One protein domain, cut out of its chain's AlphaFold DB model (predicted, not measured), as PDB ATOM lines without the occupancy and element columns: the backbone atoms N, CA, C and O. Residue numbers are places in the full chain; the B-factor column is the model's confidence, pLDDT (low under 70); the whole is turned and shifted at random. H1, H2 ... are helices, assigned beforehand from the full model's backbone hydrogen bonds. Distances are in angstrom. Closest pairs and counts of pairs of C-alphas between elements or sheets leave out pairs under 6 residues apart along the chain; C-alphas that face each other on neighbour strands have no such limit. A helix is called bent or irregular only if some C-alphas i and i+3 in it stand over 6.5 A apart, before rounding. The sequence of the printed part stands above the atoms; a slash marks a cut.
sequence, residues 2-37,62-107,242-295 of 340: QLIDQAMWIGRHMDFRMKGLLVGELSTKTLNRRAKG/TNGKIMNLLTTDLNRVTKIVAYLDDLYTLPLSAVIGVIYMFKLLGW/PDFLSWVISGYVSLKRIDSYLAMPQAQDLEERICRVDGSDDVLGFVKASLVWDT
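AT A GLANCE: This is residues 2 to 37, 62 to 107 and 242 to 295 of the 340 residues of the protein "ABC transmembrane type-1 domain-containing protein" of Linderina pennispora (UniProt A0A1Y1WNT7). A long, thin rod of helices: arm H2b lies in the middle between H1 and H4, free residues 91 to 107, mostly H3, stick out at one end, and a loop tail, residues 274 to 295, follows tiny H5 at the other. The 136 printed residues, with five named helices in the order H1 to H5 and no named strand, are all helix in class. The whole is extended, with a radius of gyration of the C-alphas of 24.9 A and spans of 90 by 35 by 20 A.

IN THESE COORDINATES: H1, residues 2 to 31, begins at C-alpha 2 (-12.639, 39.189, 37.608) and is 43.5 A long. H2, residues 63 to 82, was assigned as one helix by its hydrogen bonds but is bent, C-alphas 70 and 73 being 6.6 A apart; its arms H2a, 63 to 70, 10.6 A, and H2b, 73 to 82, 14.5 A, stand at 2 degrees. H3, residues 84 to 105, is 32.4 A long, H4, residues 242 to 263, 31.6 A, and H5, residues 270 to 273, 5.0 A, ending at C-alpha 273 (-29.368, -14.676, 28.225).

HOW THE PARTS SIT: H1 touches H2b, C-alphas of Gly 11 and Ala 82 closest at 4.2 A, opposite ways at a shallow tilt of 26 degrees. H2b touches H4 at a steep tilt of 54 degrees, C-alphas of Val 77 and Gly 251 closest at 4.8 A. H5 is apart from H4. Every O i to N i+4 pair is within hydrogen-bond range in H1, H2a and H4, against 4 of 6 in H2b and 16 of 18 in H3; H5 is too short for one.

THE WHOLE: The C-alphas of Trp 107 and Asp 281 are farthest apart, 93.0 A. Cuts after residues 37 and 107 leave gaps of 11.0 A and 26.1 A. Of the links printed whole, none is long. pLDDT is under 70 at residues 34 to 37, 267 to 283 and 293 to 295.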
ATOM      1  N   GLN A   2     -12.094  40.207  36.684       71.00
ATOM      2  CA  GLN A   2     -12.639  39.189  37.608       71.00
ATOM      3  C   GLN A   2     -13.826  38.359  37.076       71.00
ATOM      4  O   GLN A   2     -13.861  37.157  37.300       71.00
ATOM      5  N   LEU A   3     -14.774  38.962  36.348       73.50
ATOM      6  CA  LEU A   3     -15.924  38.228  35.788       73.50
ATOM      7  C   LEU A   3     -15.539  37.277  34.643       73.50
ATOM      8  O   LEU A   3     -16.132  36.213  34.513       73.50
ATOM      9  N   ILE A   4     -14.537  37.645  33.838       75.12
ATOM     10  CA  ILE A   4     -14.036  36.808  32.735       75.12
ATOM     11  C   ILE A   4     -13.267  35.623  33.316       75.12
ATOM     12  O   ILE A   4     -13.480  34.487  32.911       75.12
ATOM     13  N   ASP A   5     -12.444  35.869  34.337       81.38
ATOM     14  CA  ASP A   5     -11.709  34.806  35.025       81.38
ATOM     15  C   ASP A   5     -12.669  33.815  35.709       81.38
ATOM     16  O   ASP A   5     -12.445  32.605  35.683       81.38
ATOM     17  N   GLN A   6     -13.776  34.311  36.276       84.56
ATOM     18  CA  GLN A   6     -14.835  33.473  36.844       84.56
ATOM     19  C   GLN A   6     -15.582  32.661  35.780       84.56
ATOM     20  O   GLN A   6     -15.833  31.477  36.004       84.56
ATOM     21  N   ALA A   7     -15.914  33.262  34.634       82.00
ATOM     22  CA  ALA A   7     -16.550  32.561  33.519       82.00
ATOM     23  C   ALA A   7     -15.633  31.465  32.955       82.00
ATOM     24  O   ALA A   7     -16.044  30.313  32.842       82.00
ATOM     25  N   MET A   8     -14.356  31.773  32.731       83.06
ATOM     26  CA  MET A   8     -13.374  30.795  32.266       83.06
ATOM     27  C   MET A   8     -13.176  29.659  33.277       83.06
ATOM     28  O   MET A   8     -13.033  28.493  32.902       83.06
ATOM     29  N   TRP A   9     -13.189  29.973  34.575       88.38
ATOM     30  CA  TRP A   9     -13.134  28.957  35.622       88.38
ATOM     31  C   TRP A   9     -14.374  28.053  35.607       88.38
ATOM     32  O   TRP A   9     -14.226  26.830  35.658       88.38
ATOM     33  N   ILE A  10     -15.580  28.625  35.471       89.38
ATOM     34  CA  ILE A  10     -16.826  27.848  35.369       89.38
ATOM     35  C   ILE A  10     -16.793  26.934  34.138       89.38
ATOM     36  O   ILE A  10     -17.113  25.751  34.258       89.38
ATOM     37  N   GLY A  11     -16.348  27.452  32.989       89.06
ATOM     38  CA  GLY A  11     -16.275  26.719  31.725       89.06
ATOM     39  C   GLY A  11     -15.335  25.524  31.824       89.06
ATOM     40  O   GLY A  11     -15.721  24.398  31.519       89.06
ATOM     41  N   ARG A  12     -14.127  25.724  32.367       88.94
ATOM     42  CA  ARG A  12     -13.163  24.631  32.598       88.94
ATOM     43  C   ARG A  12     -13.675  23.583  33.580       88.94
ATOM     44  O   ARG A  12     -13.410  22.394  33.418       88.94
ATOM     45  N   HIS A  13     -14.413  24.005  34.602       90.12
ATOM     46  CA  HIS A  13     -14.997  23.073  35.563       90.12
ATOM     47  C   HIS A  13     -16.117  22.233  34.938       90.12
ATOM     48  O   HIS A  13     -16.214  21.031  35.200       90.12
ATOM     49  N   MET A  14     -16.945  22.845  34.086       90.31
ATOM     50  CA  MET A  14     -17.958  22.138  33.300       90.31
ATOM     51  C   MET A  14     -17.323  21.174  32.290       90.31
ATOM     52  O   MET A  14     -17.766  20.030  32.210       90.31
ATOM     53  N   ASP A  15     -16.261  21.589  31.595       91.31
ATOM     54  CA  ASP A  15     -15.484  20.751  30.671       91.31
ATOM     55  C   ASP A  15     -14.955  19.489  31.360       91.31
ATOM     56  O   ASP A  15     -15.224  18.382  30.899       91.31
ATOM     57  N   PHE A  16     -14.299  19.625  32.519       90.81
ATOM     58  CA  PHE A  16     -13.766  18.468  33.245       90.81
ATOM     59  C   PHE A  16     -14.864  17.477  33.658       90.81
ATOM     60  O   PHE A  16     -14.703  16.263  33.515       90.81
ATOM     61  N   ARG A  17     -16.004  17.985  34.142       92.62
ATOM     62  CA  ARG A  17     -17.151  17.148  34.530       92.62
ATOM     63  C   ARG A  17     -17.774  16.450  33.328       92.62
ATOM     64  O   ARG A  17     -17.999  15.245  33.387       92.62
ATOM     65  N   MET A  18     -18.019  17.185  32.244       92.44
ATOM     66  CA  MET A  18     -18.577  16.623  31.018       92.44
ATOM     67  C   MET A  18     -17.646  15.555  30.444       92.44
ATOM     68  O   MET A  18     -18.102  14.475  30.084       92.44
ATOM     69  N   LYS A  19     -16.340  15.824  30.416       92.38
ATOM     70  CA  LYS A  19     -15.328  14.874  29.968       92.38
ATOM     71  C   LYS A  19     -15.338  13.598  30.803       92.38
ATOM     72  O   LYS A  19     -15.344  12.516  30.230       92.38
ATOM     73  N   GLY A  20     -15.385  13.711  32.130       92.81
ATOM     74  CA  GLY A  20     -15.486  12.550  33.017       92.81
ATOM     75  C   GLY A  20     -16.731  11.701  32.746       92.81
ATOM     76  O   GLY A  20     -16.618  10.483  32.625       92.81
ATOM     77  N   LEU A  21     -17.894  12.342  32.582       93.12
ATOM     78  CA  LEU A  21     -19.155  11.659  32.277       93.12
ATOM     79  C   LEU A  21     -19.125  10.986  30.902       93.12
ATOM     80  O   LEU A  21     -19.400   9.795  30.806       93.12
ATOM     81  N   LEU A  22     -18.727  11.713  29.854       92.31
ATOM     82  CA  LEU A  22     -18.658  11.176  28.495       92.31
ATOM     83  C   LEU A  22     -17.658  10.028  28.391       92.31
ATOM     84  O   LEU A  22     -17.975   9.025  27.766       92.31
ATOM     85  N   VAL A  23     -16.478  10.136  29.014       92.94
ATOM     86  CA  VAL A  23     -15.506   9.030  29.048       92.94
ATOM     87  C   VAL A  23     -16.095   7.825  29.780       92.94
ATOM     88  O   VAL A  23     -15.920   6.702  29.309       92.94
ATOM     89  N   GLY A  24     -16.788   8.037  30.902       91.75
ATOM     90  CA  GLY A  24     -17.439   6.969  31.663       91.75
ATOM     91  C   GLY A  24     -18.503   6.234  30.848       91.75
ATOM     92  O   GLY A  24     -18.451   5.008  30.733       91.75
ATOM     93  N   GLU A  25     -19.410   6.981  30.220       90.00
ATOM     94  CA  GLU A  25     -20.469   6.438  29.364       90.00
ATOM     95  C   GLU A  25     -19.900   5.734  28.132       90.00
ATOM     96  O   GLU A  25     -20.247   4.585  27.865       90.00
ATOM     97  N   LEU A  26     -18.956   6.358  27.414       89.81
ATOM     98  CA  LEU A  26     -18.328   5.723  26.252       89.81
ATOM     99  C   LEU A  26     -17.601   4.440  26.639       89.81
ATOM    100  O   LEU A  26     -17.678   3.454  25.910       89.81
ATOM    101  N   SER A  27     -16.882   4.439  27.763       88.75
ATOM    102  CA  SER A  27     -16.135   3.264  28.216       88.75
ATOM    103  C   SER A  27     -17.085   2.132  28.595       88.75
ATOM    104  O   SER A  27     -16.885   1.002  28.159       88.75
ATOM    105  N   THR A  28     -18.160   2.439  29.323       88.88
ATOM    106  CA  THR A  28     -19.195   1.460  29.689       88.88
ATOM    107  C   THR A  28     -19.885   0.907  28.443       88.88
ATOM    108  O   THR A  28     -19.988  -0.308  28.277       88.88
ATOM    109  N   LYS A  29     -20.256   1.780  27.498       85.31
ATOM    110  CA  LYS A  29     -20.814   1.383  26.200       85.31
ATOM    111  C   LYS A  29     -19.852   0.498  25.409       85.31
ATOM    112  O   LYS A  29     -20.285  -0.468  24.789       85.31
ATOM    113  N   THR A  30     -18.557   0.805  25.445       86.06
ATOM    114  CA  THR A  30     -17.518   0.027  24.754       86.06
ATOM    115  C   THR A  30     -17.388  -1.374  25.349       86.06
ATOM    116  O   THR A  30     -17.248  -2.336  24.595       86.06
ATOM    117  N   LEU A  31     -17.461  -1.503  26.678       84.25
ATOM    118  CA  LEU A  31     -17.417  -2.793  27.376       84.25
ATOM    119  C   LEU A  31     -18.662  -3.643  27.097       84.25
ATOM    120  O   LEU A  31     -18.541  -4.846  26.887       84.25
ATOM    121  N   ASN A  32     -19.833  -3.008  27.020       80.00
ATOM    122  CA  ASN A  32     -21.113  -3.678  26.773       80.00
ATOM    123  C   ASN A  32     -21.468  -3.767  25.281       80.00
ATOM    124  O   ASN A  32     -22.615  -4.032  24.915       80.00
ATOM    125  N   ARG A  33     -20.512  -3.515  24.385       75.50
ATOM    126  CA  ARG A  33     -20.762  -3.574  22.947       75.50
ATOM    127  C   ARG A  33     -20.878  -5.025  22.485       75.50
ATOM    128  O   ARG A  33     -20.087  -5.881  22.877       75.50
ATOM    129  N   ARG A  34     -21.796  -5.289  21.554       68.94
ATOM    130  CA  ARG A  34     -21.833  -6.566  20.832       68.94
ATOM    131  C   ARG A  34     -20.525  -6.782  20.048       68.94
ATOM    132  O   ARG A  34     -19.921  -5.837  19.522       68.94
ATOM    133  N   ALA A  35     -20.049  -8.029  20.027       59.28
ATOM    134  CA  ALA A  35     -18.884  -8.429  19.237       59.28
ATOM    135  C   ALA A  35     -19.149  -8.176  17.740       59.28
ATOM    136  O   ALA A  35     -20.306  -8.116  17.333       59.28
ATOM    137  N   LYS A  36     -18.079  -7.964  16.956       50.00
ATOM    138  CA  LYS A  36     -18.134  -7.556  15.539       50.00
ATOM    139  C   LYS A  36     -19.225  -8.302  14.755       50.00
ATOM    140  O   LYS A  36     -19.259  -9.529  14.799       50.00
ATOM    141  N   GLY A  37     -20.029  -7.516  14.035       48.81
ATOM    142  CA  GLY A  37     -21.178  -7.954  13.251       48.81
ATOM    143  C   GLY A  37     -22.467  -7.934  14.079       48.81
ATOM    144  O   GLY A  37     -22.832  -8.927  14.687       48.81
ATOM    145  N   THR A  62     -14.451  -0.082  14.258       73.44
ATOM    146  CA  THR A  62     -13.094  -0.617  14.448       73.44
ATOM    147  C   THR A  62     -12.473  -0.009  15.707       73.44
ATOM    148  O   THR A  62     -12.733   1.153  16.021       73.44
ATOM    149  N   ASN A  63     -11.630  -0.755  16.429       78.19
ATOM    150  CA  ASN A  63     -10.994  -0.285  17.673       78.19
ATOM    151  C   ASN A  63     -10.319   1.096  17.514       78.19
ATOM    152  O   ASN A  63     -10.359   1.909  18.431       78.19
ATOM    153  N   GLY A  64      -9.779   1.395  16.325       80.06
ATOM    154  CA  GLY A  64      -9.244   2.718  15.983       80.06
ATOM    155  C   GLY A  64     -10.291   3.841  15.956       80.06
ATOM    156  O   GLY A  64     -10.030   4.915  16.491       80.06
ATOM    157  N   LYS A  65     -11.496   3.604  15.412       81.94
ATOM    158  CA  LYS A  65     -12.590   4.596  15.435       81.94
ATOM    159  C   LYS A  65     -13.048   4.887  16.864       81.94
ATOM    160  O   LYS A  65     -13.244   6.047  17.202       81.94
ATOM    161  N   ILE A  66     -13.147   3.860  17.713       86.75
ATOM    162  CA  ILE A  66     -13.501   4.025  19.134       86.75
ATOM    163  C   ILE A  66     -12.440   4.850  19.858       86.75
ATOM    164  O   ILE A  66     -12.767   5.783  20.585       86.75
ATOM    165  N   MET A  67     -11.160   4.550  19.625       87.50
ATOM    166  CA  MET A  67     -10.073   5.328  20.213       87.50
ATOM    167  C   MET A  67     -10.143   6.794  19.773       87.50
ATOM    168  O   MET A  67      -9.975   7.690  20.597       87.50
ATOM    169  N   ASN A  68     -10.452   7.060  18.501       90.19
ATOM    170  CA  ASN A  68     -10.625   8.422  18.001       90.19
ATOM    171  C   ASN A  68     -11.855   9.130  18.608       90.19
ATOM    172  O   ASN A  68     -11.776  10.320  18.910       90.19
ATOM    173  N   LEU A  69     -12.950   8.398  18.854       89.56
ATOM    174  CA  LEU A  69     -14.114   8.911  19.584       89.56
ATOM    175  C   LEU A  69     -13.736   9.323  21.017       89.56
ATOM    176  O   LEU A  69     -14.032  10.440  21.437       89.56
ATOM    177  N   LEU A  70     -13.025   8.448  21.738       90.69
ATOM    178  CA  LEU A  70     -12.619   8.655  23.134       90.69
ATOM    179  C   LEU A  70     -11.583   9.782  23.299       90.69
ATOM    180  O   LEU A  70     -11.487  10.395  24.362       90.69
ATOM    181  N   THR A  71     -10.787  10.044  22.260       91.19
ATOM    182  CA  THR A  71      -9.689  11.015  22.297       91.19
ATOM    183  C   THR A  71     -10.055  12.306  21.568       91.19
ATOM    184  O   THR A  71     -10.300  13.331  22.205       91.19
ATOM    185  N   THR A  72     -10.090  12.288  20.239       92.50
ATOM    186  CA  THR A  72     -10.243  13.480  19.401       92.50
ATOM    187  C   THR A  72     -11.642  14.073  19.491       92.50
ATOM    188  O   THR A  72     -11.782  15.272  19.735       92.50
ATOM    189  N   ASP A  73     -12.678  13.257  19.299       93.31
ATOM    190  CA  ASP A  73     -14.053  13.758  19.196       93.31
ATOM    191  C   ASP A  73     -14.580  14.231  20.544       93.31
ATOM    192  O   ASP A  73     -15.137  15.326  20.638       93.31
ATOM    193  N   LEU A  74     -14.294  13.473  21.602       92.69
ATOM    194  CA  LEU A  74     -14.605  13.883  22.963       92.69
ATOM    195  C   LEU A  74     -13.943  15.224  23.306       92.69
ATOM    196  O   LEU A  74     -14.621  16.139  23.764       92.69
ATOM    197  N   ASN A  75     -12.650  15.393  23.009       93.38
ATOM    198  CA  ASN A  75     -11.962  16.665  23.247       93.38
ATOM    199  C   ASN A  75     -12.568  17.828  22.449       93.38
ATOM    200  O   ASN A  75     -12.552  18.957  22.928       93.38
ATOM    201  N   ARG A  76     -13.064  17.597  21.227       93.25
ATOM    202  CA  ARG A  76     -13.719  18.646  20.429       93.25
ATOM    203  C   ARG A  76     -15.032  19.098  21.065       93.25
ATOM    204  O   ARG A  76     -15.277  20.297  21.122       93.25
ATOM    205  N   VAL A  77     -15.839  18.161  21.565       93.25
ATOM    206  CA  VAL A  77     -17.114  18.470  22.232       93.25
ATOM    207  C   VAL A  77     -16.883  19.210  23.546       93.25
ATOM    208  O   VAL A  77     -17.480  20.260  23.773       93.25
ATOM    209  N   THR A  78     -15.990  18.711  24.400       91.44
ATOM    210  CA  THR A  78     -15.806  19.298  25.734       91.44
ATOM    211  C   THR A  78     -15.132  20.677  25.657       91.44
ATOM    212  O   THR A  78     -15.516  21.592  26.386       91.44
ATOM    213  N   LYS A  79     -14.249  20.899  24.669       90.06
ATOM    214  CA  LYS A  79     -13.684  22.228  24.373       90.06
ATOM    215  C   LYS A  79     -14.749  23.296  24.116       90.06
ATOM    216  O   LYS A  79     -14.567  24.415  24.574       90.06
ATOM    217  N   ILE A  80     -15.851  22.987  23.428       89.69
ATOM    218  CA  ILE A  80     -16.919  23.980  23.192       89.69
ATOM    219  C   ILE A  80     -17.507  24.460  24.521       89.69
ATOM    220  O   ILE A  80     -17.790  25.641  24.688       89.69
ATOM    221  N   VAL A  81     -17.651  23.555  25.486       88.38
ATOM    222  CA  VAL A  81     -18.199  23.866  26.811       88.38
ATOM    223  C   VAL A  81     -17.203  24.663  27.646       88.38
ATOM    224  O   VAL A  81     -17.608  25.557  28.387       88.38
ATOM    225  N   ALA A  82     -15.904  24.395  27.482       88.38
ATOM    226  CA  ALA A  82     -14.846  25.172  28.121       88.38
ATOM    227  C   ALA A  82     -14.848  26.651  27.695       88.38
ATOM    228  O   ALA A  82     -14.490  27.499  28.509       88.38
ATOM    229  N   TYR A  83     -15.251  26.930  26.453       87.62
ATOM    230  CA  TYR A  83     -15.261  28.257  25.824       87.62
ATOM    231  C   TYR A  83     -16.683  28.712  25.454       87.62
ATOM    232  O   TYR A  83     -16.903  29.397  24.456       87.62
ATOM    233  N   LEU A  84     -17.685  28.303  26.235       85.62
ATOM    234  CA  LEU A  84     -19.080  28.668  25.974       85.62
ATOM    235  C   LEU A  84     -19.296  30.190  26.062       85.62
ATOM    236  O   LEU A  84     -20.185  30.731  25.407       85.62
ATOM    237  N   ASP A  85     -18.489  30.887  26.864       85.94
ATOM    238  CA  ASP A  85     -18.551  32.338  27.018       85.94
ATOM    239  C   ASP A  85     -18.122  33.095  25.758       85.94
ATOM    240  O   ASP A  85     -18.719  34.123  25.419       85.94
ATOM    241  N   ASP A  86     -17.173  32.543  25.007       86.75
ATOM    242  CA  ASP A  86     -16.716  33.107  23.737       86.75
ATOM    243  C   ASP A  86     -17.817  33.086  22.664       86.75
ATOM    244  O   ASP A  86     -17.894  34.007  21.846       86.75
ATOM    245  N   LEU A  87     -18.735  32.106  22.715       85.31
ATOM    246  CA  LEU A  87     -19.841  31.968  21.756       85.31
ATOM    247  C   LEU A  87     -20.733  33.210  21.707       85.31
ATOM    248  O   LEU A  87     -21.169  33.599  20.624       85.31
ATOM    249  N   TYR A  88     -21.009  33.836  22.854       86.62
ATOM    250  CA  TYR A  88     -21.806  35.065  22.908       86.62
ATOM    251  C   TYR A  88     -20.943  36.324  23.025       86.62
ATOM    252  O   TYR A  88     -21.344  37.381  22.534       86.62
ATOM    253  N   THR A  89     -19.765  36.240  23.650       88.50
ATOM    254  CA  THR A  89     -18.924  37.415  23.909       88.50
ATOM    255  C   THR A  89     -18.291  37.942  22.627       88.50
ATOM    256  O   THR A  89     -18.406  39.136  22.368       88.50
ATOM    257  N   LEU A  90     -17.696  37.072  21.799       90.00
ATOM    258  CA  LEU A  90     -17.023  37.459  20.552       90.00
ATOM    259  C   LEU A  90     -17.947  38.154  19.529       90.00
ATOM    260  O   LEU A  90     -17.568  39.207  19.006       90.00
ATOM    261  N   PRO A  91     -19.160  37.646  19.217       90.44
ATOM    262  CA  PRO A  91     -20.050  38.346  18.293       90.44
ATOM    263  C   PRO A  91     -20.582  39.654  18.886       90.44
ATOM    264  O   PRO A  91     -20.677  40.659  18.179       90.44
ATOM    265  N   LEU A  92     -20.893  39.678  20.186       91.31
ATOM    266  CA  LEU A  92     -21.386  40.881  20.850       91.31
ATOM    267  C   LEU A  92     -20.319  41.984  20.864       91.31
ATOM    268  O   LEU A  92     -20.618  43.135  20.534       91.31
ATOM    269  N   SER A  93     -19.071  41.647  21.195       90.62
ATOM    270  CA  SER A  93     -17.953  42.592  21.186       90.62
ATOM    271  C   SER A  93     -17.638  43.092  19.779       90.62
ATOM    272  O   SER A  93     -17.352  44.280  19.621       90.62
ATOM    273  N   ALA A  94     -17.759  42.244  18.752       90.31
ATOM    274  CA  ALA A  94     -17.607  42.663  17.362       90.31
ATOM    275  C   ALA A  94     -18.665  43.705  16.965       90.31
ATOM    276  O   ALA A  94     -18.321  44.782  16.476       90.31
ATOM    277  N   VAL A  95     -19.949  43.440  17.236       91.88
ATOM    278  CA  VAL A  95     -21.047  44.365  16.905       91.88
ATOM    279  C   VAL A  95     -20.901  45.691  17.652       91.88
ATOM    280  O   VAL A  95     -20.962  46.760  17.041       91.88
ATOM    281  N   ILE A  96     -20.657  45.642  18.965       92.56
ATOM    282  CA  ILE A  96     -20.467  46.848  19.781       92.56
ATOM    283  C   ILE A  96     -19.239  47.630  19.304       92.56
ATOM    284  O   ILE A  96     -19.314  48.851  19.163       92.56
ATOM    285  N   GLY A  97     -18.132  46.944  19.010       91.31
ATOM    286  CA  GLY A  97     -16.895  47.558  18.533       91.31
ATOM    287  C   GLY A  97     -17.078  48.293  17.206       91.31
ATOM    288  O   GLY A  97     -16.640  49.435  17.086       91.31
ATOM    289  N   VAL A  98     -17.788  47.695  16.241       90.50
ATOM    290  CA  VAL A  98     -18.113  48.332  14.952       90.50
ATOM    291  C   VAL A  98     -18.986  49.573  15.153       90.50
ATOM    292  O   VAL A  98     -18.682  50.635  14.608       90.50
ATOM    293  N   ILE A  99     -20.041  49.476  15.972       92.75
ATOM    294  CA  ILE A  99     -20.937  50.608  16.257       92.75
ATOM    295  C   ILE A  99     -20.169  51.748  16.935       92.75
ATOM    296  O   ILE A  99     -20.352  52.916  16.589       92.75
ATOM    297  N   TYR A 100     -19.310  51.426  17.900       92.88
ATOM    298  CA  TYR A 100     -18.553  52.424  18.649       92.88
ATOM    299  C   TYR A 100     -17.477  53.093  17.785       92.88
ATOM    300  O   TYR A 100     -17.341  54.314  17.817       92.88
ATOM    301  N   MET A 101     -16.793  52.323  16.931       91.12
ATOM    302  CA  MET A 101     -15.897  52.845  15.893       91.12
ATOM    303  C   MET A 101     -16.609  53.823  14.957       91.12
ATOM    304  O   MET A 101     -16.099  54.914  14.698       91.12
ATOM    305  N   PHE A 102     -17.808  53.465  14.490       91.38
ATOM    306  CA  PHE A 102     -18.594  54.334  13.620       91.38
ATOM    307  C   PHE A 102     -19.035  55.618  14.334       91.38
ATOM    308  O   PHE A 102     -19.001  56.693  13.743       91.38
ATOM    309  N   LYS A 103     -19.391  55.546  15.623       91.12
ATOM    310  CA  LYS A 103     -19.724  56.738  16.419       91.12
ATOM    311  C   LYS A 103     -18.526  57.660  16.666       91.12
ATOM    312  O   LYS A 103     -18.721  58.869  16.705       91.12
ATOM    313  N   LEU A 104     -17.322  57.110  16.834       89.88
ATOM    314  CA  LEU A 104     -16.100  57.881  17.099       89.88
ATOM    315  C   LEU A 104     -15.535  58.569  15.850       89.88
ATOM    316  O   LEU A 104     -15.150  59.731  15.912       89.88
ATOM    317  N   LEU A 105     -15.460  57.848  14.729       88.44
ATOM    318  CA  LEU A 105     -14.756  58.295  13.517       88.44
ATOM    319  C   LEU A 105     -15.695  58.631  12.350       88.44
ATOM    320  O   LEU A 105     -15.247  59.125  11.312       88.44
ATOM    321  N   GLY A 106     -16.988  58.321  12.471       88.56
ATOM    322  CA  GLY A 106     -17.966  58.495  11.401       88.56
ATOM    323  C   GLY A 106     -17.588  57.719  10.139       88.56
ATOM    324  O   GLY A 106     -17.169  56.559  10.185       88.56
ATOM    325  N   TRP A 107     -17.691  58.394   8.994       88.25
ATOM    326  CA  TRP A 107     -17.424  57.845   7.660       88.25
ATOM    327  C   TRP A 107     -15.986  57.347   7.455       88.25
ATOM    328  O   TRP A 107     -15.762  56.470   6.623       88.25
ATOM    329  N   PRO A 242     -13.935  33.481  13.558       85.50
ATOM    330  CA  PRO A 242     -13.936  32.414  12.551       85.50
ATOM    331  C   PRO A 242     -13.360  31.088  13.063       85.50
ATOM    332  O   PRO A 242     -13.893  30.018  12.751       85.50
ATOM    333  N   ASP A 243     -12.296  31.151  13.867       86.31
ATOM    334  CA  ASP A 243     -11.672  29.972  14.474       86.31
ATOM    335  C   ASP A 243     -12.645  29.291  15.434       86.31
ATOM    336  O   ASP A 243     -12.872  28.080  15.360       86.31
ATOM    337  N   PHE A 244     -13.292  30.090  16.281       88.62
ATOM    338  CA  PHE A 244     -14.296  29.607  17.211       88.62
ATOM    339  C   PHE A 244     -15.488  28.973  16.481       88.62
ATOM    340  O   PHE A 244     -15.921  27.875  16.832       88.62
ATOM    341  N   LEU A 245     -15.982  29.599  15.407       89.06
ATOM    342  CA  LEU A 245     -17.055  29.036  14.586       89.06
ATOM    343  C   LEU A 245     -16.653  27.685  13.976       89.06
ATOM    344  O   LEU A 245     -17.434  26.731  13.992       89.06
ATOM    345  N   SER A 246     -15.415  27.575  13.494       90.38
ATOM    346  CA  SER A 246     -14.867  26.324  12.961       90.38
ATOM    347  C   SER A 246     -14.786  25.230  14.034       90.38
ATOM    348  O   SER A 246     -15.069  24.060  13.751       90.38
ATOM    349  N   TRP A 247     -14.454  25.592  15.278       90.69
ATOM    350  CA  TRP A 247     -14.472  24.667  16.415       90.69
ATOM    351  C   TRP A 247     -15.883  24.196  16.751       90.69
ATOM    352  O   TRP A 247     -16.076  22.997  16.948       90.69
ATOM    353  N   VAL A 248     -16.868  25.099  16.751       92.00
ATOM    354  CA  VAL A 248     -18.278  24.756  16.990       92.00
ATOM    355  C   VAL A 248     -18.789  23.779  15.933       92.00
ATOM    356  O   VAL A 248     -19.338  22.735  16.284       92.00
ATOM    357  N   ILE A 249     -18.549  24.055  14.647       92.44
ATOM    358  CA  ILE A 249     -18.943  23.163  13.543       92.44
ATOM    359  C   ILE A 249     -18.282  21.787  13.705       92.44
ATOM    360  O   ILE A 249     -18.945  20.751  13.632       92.44
ATOM    361  N   SER A 250     -16.975  21.761  13.977       91.06
ATOM    362  CA  SER A 250     -16.224  20.513  14.150       91.06
ATOM    363  C   SER A 250     -16.701  19.703  15.358       91.06
ATOM    364  O   SER A 250     -16.782  18.470  15.295       91.06
ATOM    365  N   GLY A 251     -17.017  20.368  16.468       93.38
ATOM    366  CA  GLY A 251     -17.548  19.710  17.654       93.38
ATOM    367  C   GLY A 251     -18.988  19.243  17.470       93.38
ATOM    368  O   GLY A 251     -19.306  18.165  17.952       93.38
ATOM    369  N   TYR A 252     -19.818  19.940  16.688       93.81
ATOM    370  CA  TYR A 252     -21.160  19.466  16.329       93.81
ATOM    371  C   TYR A 252     -21.116  18.140  15.555       93.81
ATOM    372  O   TYR A 252     -21.798  17.181  15.915       93.81
ATOM    373  N   VAL A 253     -20.252  18.033  14.541       93.19
ATOM    374  CA  VAL A 253     -20.069  16.770  13.799       93.19
ATOM    375  C   VAL A 253     -19.526  15.664  14.716       93.19
ATOM    376  O   VAL A 253     -19.925  14.506  14.602       93.19
ATOM    377  N   SER A 254     -18.637  16.013  15.648       93.31
ATOM    378  CA  SER A 254     -18.091  15.071  16.638       93.31
ATOM    379  C   SER A 254     -19.162  14.590  17.624       93.31
ATOM    380  O   SER A 254     -19.220  13.402  17.928       93.31
ATOM    381  N   LEU A 255     -20.052  15.484  18.061       93.19
ATOM    382  CA  LEU A 255     -21.192  15.157  18.911       93.19
ATOM    383  C   LEU A 255     -22.140  14.189  18.203       93.19
ATOM    384  O   LEU A 255     -22.511  13.186  18.796       93.19
ATOM    385  N   LYS A 256     -22.448  14.425  16.919       92.12
ATOM    386  CA  LYS A 256     -23.274  13.513  16.110       92.12
ATOM    387  C   LYS A 256     -22.671  12.103  16.016       92.12
ATOM    388  O   LYS A 256     -23.405  11.126  16.063       92.12
ATOM    389  N   ARG A 257     -21.339  11.983  15.908       89.00
ATOM    390  CA  ARG A 257     -20.651  10.676  15.915       89.00
ATOM    391  C   ARG A 257     -20.694   9.980  17.276       89.00
ATOM    392  O   ARG A 257     -20.796   8.759  17.335       89.00
ATOM    393  N   ILE A 258     -20.577  10.739  18.364       90.62
ATOM    394  CA  ILE A 258     -20.699  10.200  19.725       90.62
ATOM    395  C   ILE A 258     -22.131   9.721  19.970       90.62
ATOM    396  O   ILE A 258     -22.317   8.620  20.478       90.62
ATOM    397  N   ASP A 259     -23.121  10.512  19.564       91.06
ATOM    398  CA  ASP A 259     -24.540  10.180  19.673       91.06
ATOM    399  C   ASP A 259     -24.882   8.907  18.889       91.06
ATOM    400  O   ASP A 259     -25.410   7.952  19.457       91.06
ATOM    401  N   SER A 260     -24.453   8.809  17.623       86.81
ATOM    402  CA  SER A 260     -24.671   7.597  16.826       86.81
ATOM    403  C   SER A 260     -23.978   6.362  17.413       86.81
ATOM    404  O   SER A 260     -24.532   5.265  17.360       86.81
ATOM    405  N   TYR A 261     -22.799   6.518  18.027       86.12
ATOM    406  CA  TYR A 261     -22.116   5.430  18.734       86.12
ATOM    407  C   TYR A 261     -22.855   5.001  20.010       86.12
ATOM    408  O   TYR A 261     -22.996   3.808  20.286       86.12
ATOM    409  N   LEU A 262     -23.356   5.961  20.788       85.81
ATOM    410  CA  LEU A 262     -24.145   5.690  21.989       85.81
ATOM    411  C   LEU A 262     -25.516   5.085  21.660       85.81
ATOM    412  O   LEU A 262     -26.024   4.307  22.466       85.81
ATOM    413  N   ALA A 263     -26.073   5.356  20.479       85.12
ATOM    414  CA  ALA A 263     -27.318   4.762  19.997       85.12
ATOM    415  C   ALA A 263     -27.173   3.303  19.515       85.12
ATOM    416  O   ALA A 263     -28.175   2.605  19.379       85.12
ATOM    417  N   MET A 264     -25.949   2.802  19.291       80.75
ATOM    418  CA  MET A 264     -25.735   1.424  18.820       80.75
ATOM    419  C   MET A 264     -26.320   0.379  19.788       80.75
ATOM    420  O   MET A 264     -26.241   0.567  21.008       80.75
ATOM    421  N   PRO A 265     -26.840  -0.757  19.288       73.69
ATOM    422  CA  PRO A 265     -27.361  -1.817  20.144       73.69
ATOM    423  C   PRO A 265     -26.268  -2.365  21.075       73.69
ATOM    424  O   PRO A 265     -25.132  -2.624  20.665       73.69
ATOM    425  N   GLN A 266     -26.611  -2.514  22.354       72.62
ATOM    426  CA  GLN A 266     -25.737  -3.130  23.357       72.62
ATOM    427  C   GLN A 266     -25.875  -4.655  23.304       72.62
ATOM    428  O   GLN A 266     -26.860  -5.193  22.795       72.62
ATOM    429  N   ALA A 267     -24.871  -5.364  23.813       68.19
ATOM    430  CA  ALA A 267     -25.040  -6.772  24.132       68.19
ATOM    431  C   ALA A 267     -26.136  -6.904  25.203       68.19
ATOM    432  O   ALA A 267     -26.098  -6.184  26.196       68.19
ATOM    433  N   GLN A 268     -27.100  -7.800  24.978       64.88
ATOM    434  CA  GLN A 268     -28.140  -8.123  25.959       64.88
ATOM    435  C   GLN A 268     -27.509  -8.545  27.287       64.88
ATOM    436  O   GLN A 268     -26.482  -9.244  27.294       64.88
ATOM    437  N   ASP A 269     -28.141  -8.142  28.386       65.00
ATOM    438  CA  ASP A 269     -27.667  -8.457  29.726       65.00
ATOM    439  C   ASP A 269     -27.610  -9.972  29.942       65.00
ATOM    440  O   ASP A 269     -28.413 -10.754  29.427       65.00
ATOM    441  N   LEU A 270     -26.616 -10.410  30.716       60.47
ATOM    442  CA  LEU A 270     -26.367 -11.831  30.958       60.47
ATOM    443  C   LEU A 270     -27.589 -12.531  31.582       60.47
ATOM    444  O   LEU A 270     -27.823 -13.704  31.305       60.47
ATOM    445  N   GLU A 271     -28.373 -11.815  32.387       62.66
ATOM    446  CA  GLU A 271     -29.584 -12.336  33.028       62.66
ATOM    447  C   GLU A 271     -30.712 -12.608  32.026       62.66
ATOM    448  O   GLU A 271     -31.434 -13.587  32.180       62.66
ATOM    449  N   GLU A 272     -30.808 -11.830  30.946       60.47
ATOM    450  CA  GLU A 272     -31.746 -12.109  29.847       60.47
ATOM    451  C   GLU A 272     -31.285 -13.304  29.002       60.47
ATOM    452  O   GLU A 272     -32.094 -14.020  28.412       60.47
ATOM    453  N   ARG A 273     -29.970 -13.558  28.966       59.72
ATOM    454  CA  ARG A 273     -29.368 -14.676  28.225       59.72
ATOM    455  C   ARG A 273     -29.430 -16.009  28.971       59.72
ATOM    456  O   ARG A 273     -29.211 -17.048  28.347       59.72
ATOM    457  N   ILE A 274     -29.671 -16.002  30.282       64.06
ATOM    458  CA  ILE A 274     -29.618 -17.194  31.133       64.06
ATOM    459  C   ILE A 274     -30.978 -17.414  31.794       64.06
ATOM    460  O   ILE A 274     -31.350 -16.730  32.741       64.06
ATOM    461  N   CYS A 275     -31.689 -18.453  31.362       62.28
ATOM    462  CA  CYS A 275     -32.834 -18.964  32.107       62.28
ATOM    463  C   CYS A 275     -32.332 -19.861  33.244       62.28
ATOM    464  O   CYS A 275     -31.775 -20.930  32.989       62.28
ATOM    465  N   ARG A 276     -32.532 -19.448  34.500       64.12
ATOM    466  CA  ARG A 276     -32.342 -20.344  35.649       64.12
ATOM    467  C   ARG A 276     -33.538 -21.285  35.738       64.12
ATOM    468  O   ARG A 276     -34.670 -20.834  35.868       64.12
ATOM    469  N   VAL A 277     -33.279 -22.584  35.644       65.69
ATOM    470  CA  VAL A 277     -34.283 -23.617  35.905       65.69
ATOM    471  C   VAL A 277     -34.188 -23.972  37.384       65.69
ATOM    472  O   VAL A 277     -33.156 -24.464  37.838       65.69
ATOM    473  N   ASP A 278     -35.242 -23.693  38.149       57.62
ATOM    474  CA  ASP A 278     -35.274 -24.018  39.575       57.62
ATOM    475  C   ASP A 278     -35.167 -25.541  39.773       57.62
ATOM    476  O   ASP A 278     -36.020 -26.303  39.313       57.62
ATOM    477  N   GLY A 279     -34.109 -25.985  40.462       63.59
ATOM    478  CA  GLY A 279     -33.904 -27.388  40.848       63.59
ATOM    479  C   GLY A 279     -32.821 -28.163  40.086       63.59
ATOM    480  O   GLY A 279     -32.678 -29.358  40.335       63.59
ATOM    481  N   SER A 280     -32.051 -27.532  39.194       53.38
ATOM    482  CA  SER A 280     -30.839 -28.142  38.627       53.38
ATOM    483  C   SER A 280     -29.607 -27.815  39.476       53.38
ATOM    484  O   SER A 280     -29.376 -26.644  39.775       53.38
ATOM    485  N   ASP A 281     -28.798 -28.829  39.808       58.75
ATOM    486  CA  ASP A 281     -27.410 -28.646  40.268       58.75
ATOM    487  C   ASP A 281     -26.649 -27.707  39.309       58.75
ATOM    488  O   ASP A 281     -27.035 -27.622  38.144       58.75
ATOM    489  N   ASP A 282     -25.591 -27.028  39.785       64.81
ATOM    490  CA  ASP A 282     -24.736 -26.041  39.081       64.81
ATOM    491  C   ASP A 282     -24.142 -26.546  37.738       64.81
ATOM    492  O   ASP A 282     -22.930 -26.701  37.565       64.81
ATOM    493  N   VAL A 283     -24.989 -26.821  36.752       67.44
ATOM    494  CA  VAL A 283     -24.646 -27.423  35.466       67.44
ATOM    495  C   VAL A 283     -25.134 -26.494  34.366       67.44
ATOM    496  O   VAL A 283     -26.326 -26.247  34.198       67.44
ATOM    497  N   LEU A 284     -24.182 -25.970  33.597       73.62
ATOM    498  CA  LEU A 284     -24.449 -25.128  32.437       73.62
ATOM    499  C   LEU A 284     -24.854 -26.010  31.244       73.62
ATOM    500  O   LEU A 284     -24.116 -26.924  30.876       73.62
ATOM    501  N   GLY A 285     -25.996 -25.726  30.616       73.44
ATOM    502  CA  GLY A 285     -26.494 -26.470  29.456       73.44
ATOM    503  C   GLY A 285     -27.154 -25.570  28.412       73.44
ATOM    504  O   GLY A 285     -27.569 -24.453  28.710       73.44
ATOM    505  N   PHE A 286     -27.259 -26.068  27.179       76.31
ATOM    506  CA  PHE A 286     -27.953 -25.397  26.076       76.31
ATOM    507  C   PHE A 286     -29.201 -26.200  25.700       76.31
ATOM    508  O   PHE A 286     -29.126 -27.419  25.560       76.31
ATOM    509  N   VAL A 287     -30.338 -25.531  25.492       72.12
ATOM    510  CA  VAL A 287     -31.588 -26.173  25.050       72.12
ATOM    511  C   VAL A 287     -31.987 -25.588  23.702       72.12
ATOM    512  O   VAL A 287     -32.345 -24.418  23.629       72.12
ATOM    513  N   LYS A 288     -31.903 -26.396  22.634       74.69
ATOM    514  CA  LYS A 288     -32.277 -26.015  21.254       74.69
ATOM    515  C   LYS A 288     -31.714 -24.650  20.806       74.69
ATOM    516  O   LYS A 288     -32.414 -23.859  20.182       74.69
ATOM    517  N   ALA A 289     -30.459 -24.360  21.151       71.62
ATOM    518  CA  ALA A 289     -29.838 -23.075  20.848       71.62
ATOM    519  C   ALA A 289     -29.225 -23.067  19.438       71.62
ATOM    520  O   ALA A 289     -28.377 -23.905  19.128       71.62
ATOM    521  N   SER A 290     -29.602 -22.078  18.626       75.50
ATOM    522  CA  SER A 290     -28.947 -21.748  17.357       75.50
ATOM    523  C   SER A 290     -28.197 -20.430  17.514       75.50
ATOM    524  O   SER A 290     -28.785 -19.416  17.883       75.50
ATOM    525  N   LEU A 291     -26.890 -20.448  17.259       76.19
ATOM    526  CA  LEU A 291     -26.010 -19.288  17.375       76.19
ATOM    527  C   LEU A 291     -25.450 -18.970  15.993       76.19
ATOM    528  O   LEU A 291     -24.886 -19.845  15.338       76.19
ATOM    529  N   VAL A 292     -25.591 -17.721  15.565       71.00
ATOM    530  CA  VAL A 292     -25.088 -17.247  14.276       71.00
ATOM    531  C   VAL A 292     -24.189 -16.045  14.533       71.00
ATOM    532  O   VAL A 292     -24.550 -15.136  15.284       71.00
ATOM    533  N   TRP A 293     -23.000 -16.070  13.936       62.91
ATOM    534  CA  TRP A 293     -22.173 -14.878  13.791       62.91
ATOM    535  C   TRP A 293     -22.726 -14.076  12.626       62.91
ATOM    536  O   TRP A 293     -23.019 -14.654  11.584       62.91
ATOM    537  N   ASP A 294     -22.886 -12.773  12.810       57.44
ATOM    538  CA  ASP A 294     -23.422 -11.898  11.774       57.44
ATOM    539  C   ASP A 294     -22.517 -11.962  10.535       57.44
ATOM    540  O   ASP A 294     -21.316 -11.675  10.581       57.44
ATOM    541  N   THR A 295     -23.083 -12.469   9.446       46.12
ATOM    542  CA  THR A 295     -22.400 -12.648   8.171       46.12
ATOM    543  C   THR A 295     -22.519 -11.345   7.396       46.12
ATOM    544  O   THR A 295     -23.590 -11.027   6.887       46.12
TER     545      THR A 295